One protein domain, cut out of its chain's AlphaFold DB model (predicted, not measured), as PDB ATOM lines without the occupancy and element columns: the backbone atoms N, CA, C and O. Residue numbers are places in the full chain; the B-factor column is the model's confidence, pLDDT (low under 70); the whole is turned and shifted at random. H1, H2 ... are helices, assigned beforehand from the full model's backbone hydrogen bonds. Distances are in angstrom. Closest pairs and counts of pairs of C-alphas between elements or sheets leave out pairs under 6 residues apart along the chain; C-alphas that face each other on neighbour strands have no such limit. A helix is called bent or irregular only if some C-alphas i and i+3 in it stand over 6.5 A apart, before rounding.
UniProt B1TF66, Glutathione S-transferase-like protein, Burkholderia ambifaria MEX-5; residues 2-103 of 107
ATOM      1  N   ARG A   2      11.302  30.119-139.884       90.06
ATOM      2  CA  ARG A   2      11.030  30.593-141.258       90.06
ATOM      3  C   ARG A   2      10.157  29.621-142.066       90.06
ATOM      4  O   ARG A   2       9.141  30.044-142.602       90.06
ATOM      5  N   SER A   3      10.454  28.323-141.987       92.88
ATOM      6  CA  SER A   3       9.665  27.245-142.600       92.88
ATOM      7  C   SER A   3       8.207  27.181-142.127       92.88
ATOM      8  O   SER A   3       7.366  26.669-142.844       92.88
ATOM      9  N   TRP A   4       7.872  27.715-140.948       94.88
ATOM     10  CA  TRP A   4       6.474  27.820-140.515       94.88
ATOM     11  C   TRP A   4       5.728  28.951-141.240       94.88
ATOM     12  O   TRP A   4       4.542  28.826-141.527       94.88
ATOM     13  N   PHE A   5       6.406  30.058-141.546       92.81
ATOM     14  CA  PHE A   5       5.780  31.241-142.145       92.81
ATOM     15  C   PHE A   5       5.789  31.241-143.669       92.81
ATOM     16  O   PHE A   5       4.881  31.801-144.273       92.81
ATOM     17  N   TYR A   6       6.814  30.640-144.272       93.75
ATOM     18  CA  TYR A   6       7.141  30.839-145.682       93.75
ATOM     19  C   TYR A   6       7.370  29.522-146.428       93.75
ATOM     20  O   TYR A   6       8.058  29.514-147.443       93.75
ATOM     21  N   ALA A   7       6.809  28.406-145.947       93.31
ATOM     22  CA  ALA A   7       6.951  27.105-146.604       93.31
ATOM     23  C   ALA A   7       6.564  27.143-148.091       93.31
ATOM     24  O   ALA A   7       7.233  26.523-148.910       93.31
ATOM     25  N   GLU A   8       5.515  27.895-148.433       90.50
ATOM     26  CA  GLU A   8       5.036  28.070-149.808       90.50
ATOM     27  C   GLU A   8       5.967  28.915-150.689       90.50
ATOM     28  O   GLU A   8       5.863  28.857-151.908       90.50
ATOM     29  N   VAL A   9       6.820  29.745-150.084       91.44
ATOM     30  CA  VAL A   9       7.707  30.687-150.791       91.44
ATOM     31  C   VAL A   9       9.115  30.112-150.928       91.44
ATOM     32  O   VAL A   9       9.774  30.312-151.942       91.44
ATOM     33  N   ASP A  10       9.579  29.405-149.900       86.81
ATOM     34  CA  ASP A  10      10.949  28.897-149.805       86.81
ATOM     35  C   ASP A  10      11.117  27.485-150.383       86.81
ATOM     36  O   ASP A  10      12.238  26.984-150.476       86.81
ATOM     37  N   GLY A  11      10.012  26.827-150.727       86.25
ATOM     38  CA  GLY A  11       9.987  25.476-151.264       86.25
ATOM     39  C   GLY A  11       8.826  25.274-152.228       86.25
ATOM     40  O   GLY A  11       8.148  26.218-152.620       86.25
ATOM     41  N   GLU A  12       8.598  24.020-152.607       89.69
ATOM     42  CA  GLU A  12       7.502  23.672-153.508       89.69
ATOM     43  C   GLU A  12       6.146  23.861-152.797       89.69
ATOM     44  O   GLU A  12       5.920  23.210-151.767       89.69
ATOM     45  N   PRO A  13       5.212  24.678-153.327       91.75
ATOM     46  CA  PRO A  13       3.924  24.939-152.681       91.75
ATOM     47  C   PRO A  13       3.125  23.671-152.359       91.75
ATOM     48  O   PRO A  13       2.466  23.603-151.322       91.75
ATOM     49  N   ALA A  14       3.238  22.635-153.196       94.06
ATOM     50  CA  ALA A  14       2.592  21.340-152.975       94.06
ATOM     51  C   ALA A  14       3.045  20.644-151.675       94.06
ATOM     52  O   ALA A  14       2.276  19.900-151.071       94.06
ATOM     53  N   ASN A  15       4.268  20.918-151.208       94.62
ATOM     54  CA  ASN A  15       4.840  20.331-149.995       94.62
ATOM     55  C   ASN A  15       4.718  21.247-148.767       94.62
ATOM     56  O   ASN A  15       5.110  20.855-147.664       94.62
ATOM     57  N   ALA A  16       4.173  22.456-148.923       95.12
ATOM     58  CA  ALA A  16       4.186  23.469-147.874       95.12
ATOM     59  C   ALA A  16       3.483  23.016-146.585       95.12
ATOM     60  O   ALA A  16       3.957  23.310-145.489       95.12
ATOM     61  N   ALA A  17       2.399  22.244-146.704       95.38
ATOM     62  CA  ALA A  17       1.689  21.687-145.555       95.38
ATOM     63  C   ALA A  17       2.578  20.746-144.724       95.38
ATOM     64  O   ALA A  17       2.650  20.886-143.504       95.38
ATOM     65  N   ALA A  18       3.309  19.837-145.378       96.25
ATOM     66  CA  ALA A  18       4.223  18.916-144.703       96.25
ATOM     67  C   ALA A  18       5.393  19.663-144.039       96.25
ATOM     68  O   ALA A  18       5.762  19.367-142.903       96.25
ATOM     69  N   VAL A  19       5.934  20.684-144.712       96.25
ATOM     70  CA  VAL A  19       6.999  21.539-144.164       96.25
ATOM     71  C   VAL A  19       6.512  22.322-142.942       96.25
ATOM     72  O   VAL A  19       7.226  22.395-141.938       96.25
ATOM     73  N   LYS A  20       5.298  22.885-142.992       95.88
ATOM     74  CA  LYS A  20       4.687  23.581-141.851       95.88
ATOM     75  C   LYS A  20       4.448  22.640-140.682       95.88
ATOM     76  O   LYS A  20       4.735  23.027-139.554       95.88
ATOM     77  N   GLU A  21       3.980  21.423-140.934       96.62
ATOM     78  CA  GLU A  21       3.740  20.439-139.879       96.62
ATOM     79  C   GLU A  21       5.039  20.000-139.194       96.62
ATOM     80  O   GLU A  21       5.125  19.995-137.965       96.62
ATOM     81  N   PHE A  22       6.098  19.747-139.966       96.62
ATOM     82  CA  PHE A  22       7.421  19.475-139.403       96.62
ATOM     83  C   PHE A  22       7.944  20.668-138.582       96.62
ATOM     84  O   PHE A  22       8.357  20.518-137.432       96.62
ATOM     85  N   ALA A  23       7.859  21.881-139.137       97.00
ATOM     86  CA  ALA A  23       8.278  23.095-138.443       97.00
ATOM     87  C   ALA A  23       7.463  23.357-137.166       97.00
ATOM     88  O   ALA A  23       8.008  23.886-136.196       97.00
ATOM     89  N   ARG A  24       6.174  22.993-137.154       97.19
ATOM     90  CA  ARG A  24       5.306  23.071-135.975       97.19
ATOM     91  C   ARG A  24       5.847  22.192-134.856       97.19
ATOM     92  O   ARG A  24       5.994  22.700-133.748       97.19
ATOM     93  N   GLY A  25       6.189  20.935-135.153       97.88
ATOM     94  CA  GLY A  25       6.778  20.004-134.185       97.88
ATOM     95  C   GLY A  25       8.053  20.553-133.543       97.88
ATOM     96  O   GLY A  25       8.150  20.616-132.320       97.88
ATOM     97  N   GLU A  26       8.982  21.057-134.357       97.94
ATOM     98  CA  GLU A  26      10.238  21.654-133.875       97.94
ATOM     99  C   GLU A  26      10.005  22.876-132.974       97.94
ATOM    100  O   GLU A  26      10.624  23.029-131.918       97.94
ATOM    101  N   ILE A  27       9.094  23.768-133.375       98.06
ATOM    102  CA  ILE A  27       8.787  24.967-132.593       98.06
ATOM    103  C   ILE A  27       8.097  24.586-131.280       98.06
ATOM    104  O   ILE A  27       8.472  25.113-130.236       98.06
ATOM    105  N   GLU A  28       7.112  23.687-131.306       98.06
ATOM    106  CA  GLU A  28       6.420  23.234-130.095       98.06
ATOM    107  C   GLU A  28       7.369  22.508-129.135       98.06
ATOM    108  O   GLU A  28       7.325  22.791-127.937       98.06
ATOM    109  N   GLY A  29       8.293  21.683-129.642       98.31
ATOM    110  CA  GLY A  29       9.347  21.060-128.836       98.31
ATOM    111  C   GLY A  29      10.271  22.088-128.173       98.31
ATOM    112  O   GLY A  29      10.580  21.985-126.984       98.31
ATOM    113  N   ALA A  30      10.651  23.152-128.890       98.00
ATOM    114  CA  ALA A  30      11.417  24.253-128.305       98.00
ATOM    115  C   ALA A  30      10.627  25.018-127.223       98.00
ATOM    116  O   ALA A  30      11.195  25.392-126.192       98.00
ATOM    117  N   MET A  31       9.318  25.232-127.421       98.25
ATOM    118  CA  MET A  31       8.447  25.855-126.414       98.25
ATOM    119  C   MET A  31       8.311  24.977-125.168       98.25
ATOM    120  O   MET A  31       8.364  25.494-124.054       98.25
ATOM    121  N   GLU A  32       8.176  23.663-125.336       98.56
ATOM    122  CA  GLU A  32       8.119  22.709-124.229       98.56
ATOM    123  C   GLU A  32       9.413  22.715-123.410       98.56
ATOM    124  O   GLU A  32       9.368  22.842-122.182       98.56
ATOM    125  N   HIS A  33      10.567  22.675-124.080       98.31
ATOM    126  CA  HIS A  33      11.863  22.748-123.413       98.31
ATOM    127  C   HIS A  33      12.011  24.057-122.621       98.31
ATOM    128  O   HIS A  33      12.329  24.028-121.431       98.31
ATOM    129  N   LEU A  34      11.709  25.205-123.235       98.06
ATOM    130  CA  LEU A  34      11.776  26.494-122.546       98.06
ATOM    131  C   LEU A  34      10.777  26.579-121.378       98.06
ATOM    132  O   LEU A  34      11.102  27.113-120.317       98.06
ATOM    133  N   ASN A  35       9.573  26.024-121.542       98.50
ATOM    134  CA  ASN A  35       8.570  25.947-120.481       98.50
ATOM    135  C   ASN A  35       9.070  25.114-119.291       98.50
ATOM    136  O   ASN A  35       8.820  25.492-118.145       98.50
ATOM    137  N   SER A  36       9.764  24.004-119.556       98.25
ATOM    138  CA  SER A  36      10.387  23.161-118.532       98.25
ATOM    139  C   SER A  36      11.511  23.905-117.802       98.25
ATOM    140  O   SER A  36      11.499  23.978-116.575       98.25
ATOM    141  N   LEU A  37      12.407  24.567-118.545       96.31
ATOM    142  CA  LEU A  37      13.513  25.355-117.986       96.31
ATOM    143  C   LEU A  37      13.031  26.474-117.047       96.31
ATOM    144  O   LEU A  37      13.653  26.737-116.024       96.31
ATOM    145  N   LEU A  38      11.913  27.121-117.385       97.19
ATOM    146  CA  LEU A  38      11.287  28.168-116.569       97.19
ATOM    147  C   LEU A  38      10.451  27.618-115.395       97.19
ATOM    148  O   LEU A  38       9.876  28.397-114.631       97.19
ATOM    149  N   GLY A  39      10.351  26.294-115.252       97.00
ATOM    150  CA  GLY A  39       9.598  25.630-114.187       97.00
ATOM    151  C   GLY A  39      10.178  25.831-112.788       97.00
ATOM    152  O   GLY A  39       9.435  25.737-111.814       97.00
ATOM    153  N   ASP A  40      11.459  26.185-112.685       95.19
ATOM    154  CA  ASP A  40      12.131  26.507-111.418       95.19
ATOM    155  C   ASP A  40      11.789  27.903-110.865       95.19
ATOM    156  O   ASP A  40      12.232  28.277-109.780       95.19
ATOM    157  N   GLY A  41      10.989  28.685-111.596       92.50
ATOM    158  CA  GLY A  41      10.547  30.008-111.170       92.50
ATOM    159  C   GLY A  41      11.541  31.139-111.445       92.50
ATOM    160  O   GLY A  41      11.273  32.270-111.021       92.50
ATOM    161  N   ARG A  42      12.638  30.893-112.181       94.31
ATOM    162  CA  ARG A  42      13.576  31.954-112.579       94.31
ATOM    163  C   ARG A  42      12.860  33.107-113.290       94.31
ATOM    164  O   ARG A  42      11.873  32.943-114.019       94.31
ATOM    165  N   GLN A  43      13.352  34.317-113.058       95.19
ATOM    166  CA  GLN A  43      12.778  35.520-113.646       95.19
ATOM    167  C   GLN A  43      13.260  35.753-115.075       95.19
ATOM    168  O   GLN A  43      12.457  36.214-115.890       95.19
ATOM    169  N   TYR A  44      14.521  35.406-115.347       96.56
ATOM    170  CA  TYR A  44      15.222  35.613-116.616       96.56
ATOM    171  C   TYR A  44      16.082  34.405-116.993       96.56
ATOM    172  O   TYR A  44      16.394  33.564-116.145       96.56
ATOM    173  N   LEU A  45      16.479  34.326-118.262       96.00
ATOM    174  CA  LEU A  45      17.184  33.163-118.809       96.00
ATOM    175  C   LEU A  45      18.639  33.050-118.339       96.00
ATOM    176  O   LEU A  45      19.113  31.937-118.113       96.00
ATOM    177  N   ILE A  46      19.336  34.176-118.169       94.94
ATOM    178  CA  ILE A  46      20.783  34.211-117.918       94.94
ATOM    179  C   ILE A  46      21.059  34.693-116.498       94.94
ATOM    180  O   ILE A  46      20.827  35.856-116.192       94.94
ATOM    181  N   VAL A  47      21.539  33.798-115.625       90.69
ATOM    182  CA  VAL A  47      21.919  34.091-114.219       90.69
ATOM    183  C   VAL A  47      20.854  34.917-113.477       90.69
ATOM    184  O   VAL A  47      21.149  35.756-112.633       90.69
ATOM    185  N   ASN A  48      19.583  34.704-113.829       88.94
ATOM    186  CA  ASN A  48      18.461  35.476-113.314       88.94
ATOM    187  C   ASN A  48      18.650  37.010-113.416       88.94
ATOM    188  O   ASN A  48      18.197  37.760-112.551       88.94
ATOM    189  N   GLN A  49      19.283  37.480-114.493       95.19
ATOM    190  CA  GLN A  49      19.399  38.884-114.870       95.19
ATOM    191  C   GLN A  49      18.742  39.125-116.228       95.19
ATOM    192  O   GLN A  49      18.849  38.311-117.143       95.19
ATOM    193  N   LEU A  50      18.058  40.262-116.348       96.19
ATOM    194  CA  LEU A  50      17.411  40.656-117.592       96.19
ATOM    195  C   LEU A  50      18.462  40.884-118.679       96.19
ATOM    196  O   LEU A  50      19.382  41.679-118.500       96.19
ATOM    197  N   SER A  51      18.282  40.231-119.819       96.50
ATOM    198  CA  SER A  51      19.221  40.251-120.933       96.50
ATOM    199  C   SER A  51      18.502  40.348-122.279       96.50
ATOM    200  O   SER A  51      17.279  40.224-122.380       96.50
ATOM    201  N   THR A  52      19.268  40.537-123.351       96.56
ATOM    202  CA  THR A  52      18.745  40.491-124.725       96.56
ATOM    203  C   THR A  52      18.128  39.136-125.073       96.56
ATOM    204  O   THR A  52      17.174  39.093-125.851       96.56
ATOM    205  N   ALA A  53      18.604  38.045-124.458       97.56
ATOM    206  CA  ALA A  53      18.037  36.713-124.646       97.56
ATOM    207  C   ALA A  53      16.557  36.663-124.240       97.56
ATOM    208  O   ALA A  53      15.761  36.006-124.908       97.56
ATOM    209  N   ASP A  54      16.165  37.408-123.201       98.00
ATOM    210  CA  ASP A  54      14.782  37.438-122.731       98.00
ATOM    211  C   ASP A  54      13.840  38.111-123.739       98.00
ATOM    212  O   ASP A  54      12.731  37.636-123.991       98.00
ATOM    213  N   PHE A  55      14.296  39.192-124.375       96.25
ATOM    214  CA  PHE A  55      13.519  39.870-125.414       96.25
ATOM    215  C   PHE A  55      13.456  39.069-126.707       96.25
ATOM    216  O   PHE A  55      12.399  39.019-127.337       96.25
ATOM    217  N   LEU A  56      14.546  38.390-127.076       97.62
ATOM    218  CA  LEU A  56      14.534  37.477-128.211       97.62
ATOM    219  C   LEU A  56      13.550  36.327-127.972       97.62
ATOM    220  O   LEU A  56      12.717  36.051-128.833       97.62
ATOM    221  N   ALA A  57      13.579  35.709-126.789       97.88
ATOM    222  CA  ALA A  57      12.622  34.673-126.421       97.88
ATOM    223  C   ALA A  57      11.180  35.194-126.503       97.88
ATOM    224  O   ALA A  57      10.330  34.548-127.115       97.88
ATOM    225  N   LEU A  58      10.903  36.383-125.952       97.69
ATOM    226  CA  LEU A  58       9.582  37.013-126.014       97.69
ATOM    227  C   LEU A  58       9.101  37.226-127.462       97.69
ATOM    228  O   LEU A  58       7.946  36.927-127.773       97.69
ATOM    229  N   MET A  59       9.982  37.689-128.353       96.38
ATOM    230  CA  MET A  59       9.689  37.859-129.780       96.38
ATOM    231  C   MET A  59       9.361  36.534-130.471       96.38
ATOM    232  O   MET A  59       8.341  36.424-131.153       96.38
ATOM    233  N   LEU A  60      10.184  35.507-130.251       97.38
ATOM    234  CA  LEU A  60       9.979  34.173-130.815       97.38
ATOM    235  C   LEU A  60       8.672  33.546-130.306       97.38
ATOM    236  O   LEU A  60       7.892  33.005-131.088       97.38
ATOM    237  N   MET A  61       8.366  33.694-129.016       97.75
ATOM    238  CA  MET A  61       7.091  33.255-128.445       97.75
ATOM    239  C   MET A  61       5.904  33.975-129.090       97.75
ATOM    240  O   MET A  61       4.907  33.338-129.425       97.75
ATOM    241  N   ARG A  62       6.002  35.283-129.350       96.38
ATOM    242  CA  ARG A  62       4.936  36.038-130.028       96.38
ATOM    243  C   ARG A  62       4.676  35.547-131.454       96.38
ATOM    244  O   ARG A  62       3.536  35.634-131.923       96.38
ATOM    245  N   TRP A  63       5.695  35.056-132.155       96.12
ATOM    246  CA  TRP A  63       5.558  34.507-133.508       96.12
ATOM    247  C   TRP A  63       4.712  33.230-133.549       96.12
ATOM    248  O   TRP A  63       4.034  32.985-134.542       96.12
ATOM    249  N   THR A  64       4.600  32.505-132.438       97.31
ATOM    250  CA  THR A  64       3.725  31.325-132.347       97.31
ATOM    251  C   THR A  64       2.222  31.641-132.314       97.31
ATOM    252  O   THR A  64       1.426  30.715-132.364       97.31
ATOM    253  N   ARG A  65       1.791  32.917-132.254       95.31
ATOM    254  CA  ARG A  65       0.375  33.319-132.040       95.31
ATOM    255  C   ARG A  65      -0.673  32.660-132.949       95.31
ATOM    256  O   ARG A  65      -1.822  32.566-132.546       95.31
ATOM    257  N   ASN A  66      -0.278  32.268-134.159       94.19
ATOM    258  CA  ASN A  66      -1.158  31.699-135.184       94.19
ATOM    259  C   ASN A  66      -0.900  30.195-135.384       94.19
ATOM    260  O   ASN A  66      -1.398  29.606-136.336       94.19
ATOM    261  N   MET A  67      -0.069  29.588-134.533       96.62
ATOM    262  CA  MET A  67       0.104  28.141-134.485       96.62
ATOM    263  C   MET A  67      -1.052  27.499-133.710       96.62
ATOM    264  O   MET A  67      -1.640  28.165-132.856       96.62
ATOM    265  N   PRO A  68      -1.329  26.199-133.922       96.50
ATOM    266  CA  PRO A  68      -2.328  25.466-133.142       96.50
ATOM    267  C   PRO A  68      -2.118  25.560-131.626       96.50
ATOM    268  O   PRO A  68      -3.082  25.662-130.870       96.50
ATOM    269  N   ARG A  69      -0.855  25.580-131.173       97.50
ATOM    270  CA  ARG A  69      -0.496  25.752-129.764       97.50
ATOM    271  C   ARG A  69       0.478  26.923-129.575       97.50
ATOM    272  O   ARG A  69       1.692  26.718-129.583       97.50
ATOM    273  N   PRO A  70      -0.016  28.159-129.384       97.44
ATOM    274  CA  PRO A  70       0.858  29.296-129.141       97.44
ATOM    275  C   PRO A  70       1.543  29.202-127.770       97.44
ATOM    276  O   PRO A  70       1.045  28.575-126.831       97.44
ATOM    277  N   ALA A  71       2.666  29.905-127.625       97.88
ATOM    278  CA  ALA A  71       3.468  29.985-126.406       97.88
ATOM    279  C   ALA A  71       2.647  30.407-125.170       97.88
ATOM    280  O   ALA A  71       2.928  29.978-124.056       97.88
ATOM    281  N   THR A  72       1.588  31.198-125.363       97.12
ATOM    282  CA  THR A  72       0.678  31.647-124.299       97.12
ATOM    283  C   THR A  72      -0.163  30.527-123.678       97.12
ATOM    284  O   THR A  72      -0.726  30.740-122.610       97.12
ATOM    285  N   LEU A  73      -0.248  29.339-124.292       97.94
ATOM    286  CA  LEU A  73      -0.932  28.173-123.708       97.94
ATOM    287  C   LEU A  73      -0.038  27.343-122.775       97.94
ATOM    288  O   LEU A  73      -0.512  26.402-122.139       97.94
ATOM    289  N   TRP A  74       1.250  27.669-122.669       98.31
ATOM    290  CA  TRP A  74       2.174  26.990-121.765       98.31
ATOM    291  C   TRP A  74       2.291  27.765-120.452       98.31
ATOM    292  O   TRP A  74       2.564  28.965-120.442       98.31
ATOM    293  N   ARG A  75       2.092  27.080-119.320       97.62
ATOM    294  CA  ARG A  75       1.947  27.715-117.999       97.62
ATOM    295  C   ARG A  75       3.133  28.604-117.610       97.62
ATOM    296  O   ARG A  75       2.921  29.731-117.158       97.62
ATOM    297  N   ASN A  76       4.363  28.111-117.743       98.38
ATOM    298  CA  ASN A  76       5.550  28.850-117.308       98.38
ATOM    299  C   ASN A  76       5.930  29.925-118.330       98.38
ATOM    300  O   ASN A  76       6.302  31.029-117.931       98.38
ATOM    301  N   LEU A  77       5.730  29.656-119.628       98.50
ATOM    302  CA  LEU A  77       5.907  30.667-120.675       98.50
ATOM    303  C   LEU A  77       4.943  31.835-120.492       98.50
ATOM    304  O   LEU A  77       5.376  32.977-120.542       98.50
ATOM    305  N   MET A  78       3.660  31.584-120.219       97.56
ATOM    306  CA  MET A  78       2.675  32.650-120.022       97.56
ATOM    307  C   MET A  78       3.062  33.568-118.858       97.56
ATOM    308  O   MET A  78       3.067  34.790-119.005       97.56
ATOM    309  N   ARG A  79       3.466  32.991-117.721       97.06
ATOM    310  CA  ARG A  79       3.958  33.757-116.560       97.06
ATOM    311  C   ARG A  79       5.178  34.606-116.914       97.06
ATOM    312  O   ARG A  79       5.268  35.768-116.520       97.06
ATOM    313  N   TYR A  80       6.112  34.031-117.665       97.81
ATOM    314  CA  TYR A  80       7.315  34.714-118.121       97.81
ATOM    315  C   TYR A  80       7.004  35.848-119.119       97.81
ATOM    316  O   TYR A  80       7.474  36.972-118.939       97.81
ATOM    317  N   ILE A  81       6.129  35.600-120.100       97.69
ATOM    318  CA  ILE A  81       5.625  36.582-121.070       97.69
ATOM    319  C   ILE A  81       4.967  37.760-120.347       97.69
ATOM    320  O   ILE A  81       5.328  38.909-120.599       97.69
ATOM    321  N   GLN A  82       4.036  37.492-119.425       96.88
ATOM    322  CA  GLN A  82       3.335  38.534-118.671       96.88
ATOM    323  C   GLN A  82       4.307  39.398-117.866       96.88
ATOM    324  O   GLN A  82       4.182  40.624-117.862       96.88
ATOM    325  N   ARG A  83       5.315  38.783-117.237       96.38
ATOM    326  CA  ARG A  83       6.349  39.503-116.484       96.38
ATOM    327  C   ARG A  83       7.147  40.454-117.371       96.38
ATOM    328  O   ARG A  83       7.350  41.604-116.988       96.38
ATOM    329  N   LEU A  84       7.609  39.994-118.535       97.12
ATOM    330  CA  LEU A  84       8.377  40.839-119.453       97.12
ATOM    331  C   LEU A  84       7.522  41.971-120.031       97.12
ATOM    332  O   LEU A  84       7.962  43.121-120.022       97.12
ATOM    333  N   ARG A  85       6.284  41.669-120.446       96.88
ATOM    334  CA  ARG A  85       5.328  42.657-120.974       96.88
ATOM    335  C   ARG A  85       4.901  43.697-119.937       96.88
ATOM    336  O   ARG A  85       4.606  44.828-120.298       96.88
ATOM    337  N   GLY A  86       4.900  43.330-118.654       96.12
ATOM    338  CA  GLY A  86       4.563  44.222-117.542       96.12
ATOM    339  C   GLY A  86       5.680  45.190-117.139       96.12
ATOM    340  O   GLY A  86       5.464  46.054-116.292       96.12
ATOM    341  N   LYS A  87       6.885  45.080-117.716       95.38
ATOM    342  CA  LYS A  87       7.977  46.012-117.412       95.38
ATOM    343  C   LYS A  87       7.636  47.413-117.898       95.38
ATOM    344  O   LYS A  87       7.273  47.591-119.056       95.38
ATOM    345  N   GLN A  88       7.884  48.422-117.064       96.25
ATOM    346  CA  GLN A  88       7.595  49.816-117.409       96.25
ATOM    347  C   GLN A  88       8.251  50.251-118.728       96.25
ATOM    348  O   GLN A  88       7.618  50.939-119.521       96.25
ATOM    349  N   MET A  89       9.497  49.836-118.987       94.62
ATOM    350  CA  MET A  89      10.177  50.155-120.249       94.62
ATOM    351  C   MET A  89       9.470  49.527-121.464       94.62
ATOM    352  O   MET A  89       9.368  50.166-122.506       94.62
ATOM    353  N   PHE A  90       8.917  48.321-121.305       95.88
ATOM    354  CA  PHE A  90       8.234  47.601-122.373       95.88
ATOM    355  C   PHE A  90       6.874  48.237-122.645       95.88
ATOM    356  O   PHE A  90       6.541  48.503-123.794       95.88
ATOM    357  N   VAL A  91       6.125  48.560-121.587       96.25
ATOM    358  CA  VAL A  91       4.860  49.299-121.689       96.25
ATOM    359  C   VAL A  91       5.087  50.643-122.381       96.25
ATOM    360  O   VAL A  91       4.437  50.918-123.379       96.25
ATOM    361  N   LYS A  92       6.063  51.443-121.926       97.06
ATOM    362  CA  LYS A  92       6.380  52.750-122.529       97.06
ATOM    363  C   LYS A  92       6.734  52.642-124.013       97.06
ATOM    364  O   LYS A  92       6.221  53.429-124.803       97.06
ATOM    365  N   LEU A  93       7.588  51.683-124.380       96.00
ATOM    366  CA  LEU A  93       7.960  51.435-125.773       96.00
ATOM    367  C   LEU A  93       6.725  51.103-126.614       96.00
ATOM    368  O   LEU A  93       6.466  51.771-127.606       96.00
ATOM    369  N   ASN A  94       5.938  50.112-126.199       96.19
ATOM    370  CA  ASN A  94       4.791  49.665-126.986       96.19
ATOM    371  C   ASN A  94       3.690  50.731-127.063       96.19
ATOM    372  O   ASN A  94       3.083  50.881-128.117       96.19
ATOM    373  N   THR A  95       3.474  51.525-126.010       95.94
ATOM    374  CA  THR A  95       2.569  52.682-126.063       95.94
ATOM    375  C   THR A  95       3.044  53.717-127.083       95.94
ATOM    376  O   THR A  95       2.238  54.203-127.869       95.94
ATOM    377  N   ARG A  96       4.343  54.046-127.097       97.50
ATOM    378  CA  ARG A  96       4.920  55.014-128.044       97.50
ATOM    379  C   ARG A  96       4.821  54.534-129.494       97.50
ATOM    380  O   ARG A  96       4.541  55.338-130.373       97.50
ATOM    381  N   GLU A  97       5.044  53.245-129.726       97.38
ATOM    382  CA  GLU A  97       5.041  52.639-131.062       97.38
ATOM    383  C   GLU A  97       3.643  52.137-131.499       97.38
ATOM    384  O   GLU A  97       3.506  51.538-132.561       97.38
ATOM    385  N   GLY A  98       2.590  52.352-130.696       96.50
ATOM    386  CA  GLY A  98       1.214  51.941-131.025       96.50
ATOM    387  C   GLY A  98       0.955  50.426-130.987       96.50
ATOM    388  O   GLY A  98      -0.057  49.948-131.497       96.50
ATOM    389  N   LEU A  99       1.843  49.660-130.358       94.75
ATOM    390  CA  LEU A  99       1.859  48.196-130.312       94.75
ATOM    391  C   LEU A  99       0.941  47.640-129.208       94.75
ATOM    392  O   LEU A  99       1.376  47.014-128.238       94.75
ATOM    393  N   THR A 100      -0.357  47.907-129.323       92.31
ATOM    394  CA  THR A 100      -1.358  47.564-128.294       92.31
ATOM    395  C   THR A 100      -1.453  46.064-127.992       92.31
ATOM    396  O   THR A 100      -1.626  45.670-126.839       92.31
ATOM    397  N   GLU A 101      -1.249  45.200-128.985       90.88
ATOM    398  CA  GLU A 101      -1.336  43.744-128.859       90.88
ATOM    399  C   GLU A 101      -0.179  43.117-128.061       90.88
ATOM    400  O   GLU A 101      -0.220  41.934-127.701       90.88
ATOM    401  N   TRP A 102       0.850  43.914-127.765       93.06
ATOM    402  CA  TRP A 102       1.973  43.569-126.899       93.06
ATOM    403  C   TRP A 102       1.769  43.977-125.441       93.06
ATOM    404  O   TRP A 102       2.525  43.537-124.575       93.06
ATOM    405  N   LEU A 103       0.729  44.738-125.113       93.44
ATOM    406  CA  LEU A 103       0.421  45.100-123.729       93.44
ATOM    407  C   LEU A 103      -0.341  43.971-123.043       93.44
ATOM    408  O   LEU A 103      -1.180  43.324-123.667       93.44
TER     409      LEU A 103
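This is residues 2 to 103 of the 107 residues of the protein "Glutathione S-transferase-like protein" of Burkholderia ambifaria MEX-5 (UniProt B1TF66). Long helix H2, with H1 folded back along its beginning as a hairpin, and the shorter arm of H4 then H5 make an L, with H3 in its angle. The printed part has 102 residues, with five named helices, H1 to H5 in order, and no named strand: all helix. It is only just compact, close to loose: radius of gyration of the C-alphas 15.3 A, spans 46 by 34 by 21 A.

Start at H1, residues 2 to 10: it touches residues 13 to 24 of H2, residues 13 to 40, opposite ways at a shallow tilt of 12 degrees, closest C-alphas Ala 7 and Ala 16, 4.7 A. Residues 54 to 58 of H3, residues 52 to 66, touch H4, residues 75 to 85, at a steep tilt of 64 degrees, closest C-alphas Leu 58 and Ile 81, 6.3 A. H4 touches residues 31 to 39 of H2, about perpendicular at 86 degrees, closest C-alphas Asn 35 and Asn 76, 5.3 A. H5, residues 88 to 96, touches no helix. Every O i to N i+4 pair is within hydrogen-bond range in H4 and H5, against 2 of 5 in H1 with 2 of 6 O i to N i+3, 21 of 24 in H2 and 8 of 11 in H3.

Find C-alpha 2, where H1 begins, at (11.030, 30.593, -141.258); H2 runs 42.1 A, H3 24.1 A, and H5 ends at C-alpha 96, (4.920, 55.014, -128.044). H1, H2 and H3 are irregular: C-alphas 5 and 8 are 8.3 A apart, 14 and 17 7.5 A, 63 and 66 7.5 A.

The farthest C-alphas, Ala 14 and Gln 88, are 45.8 A apart. The printed part has no cut, the link from H2 to H3 is long, 11 residues, and no printed residue is under 70 in pLDDT.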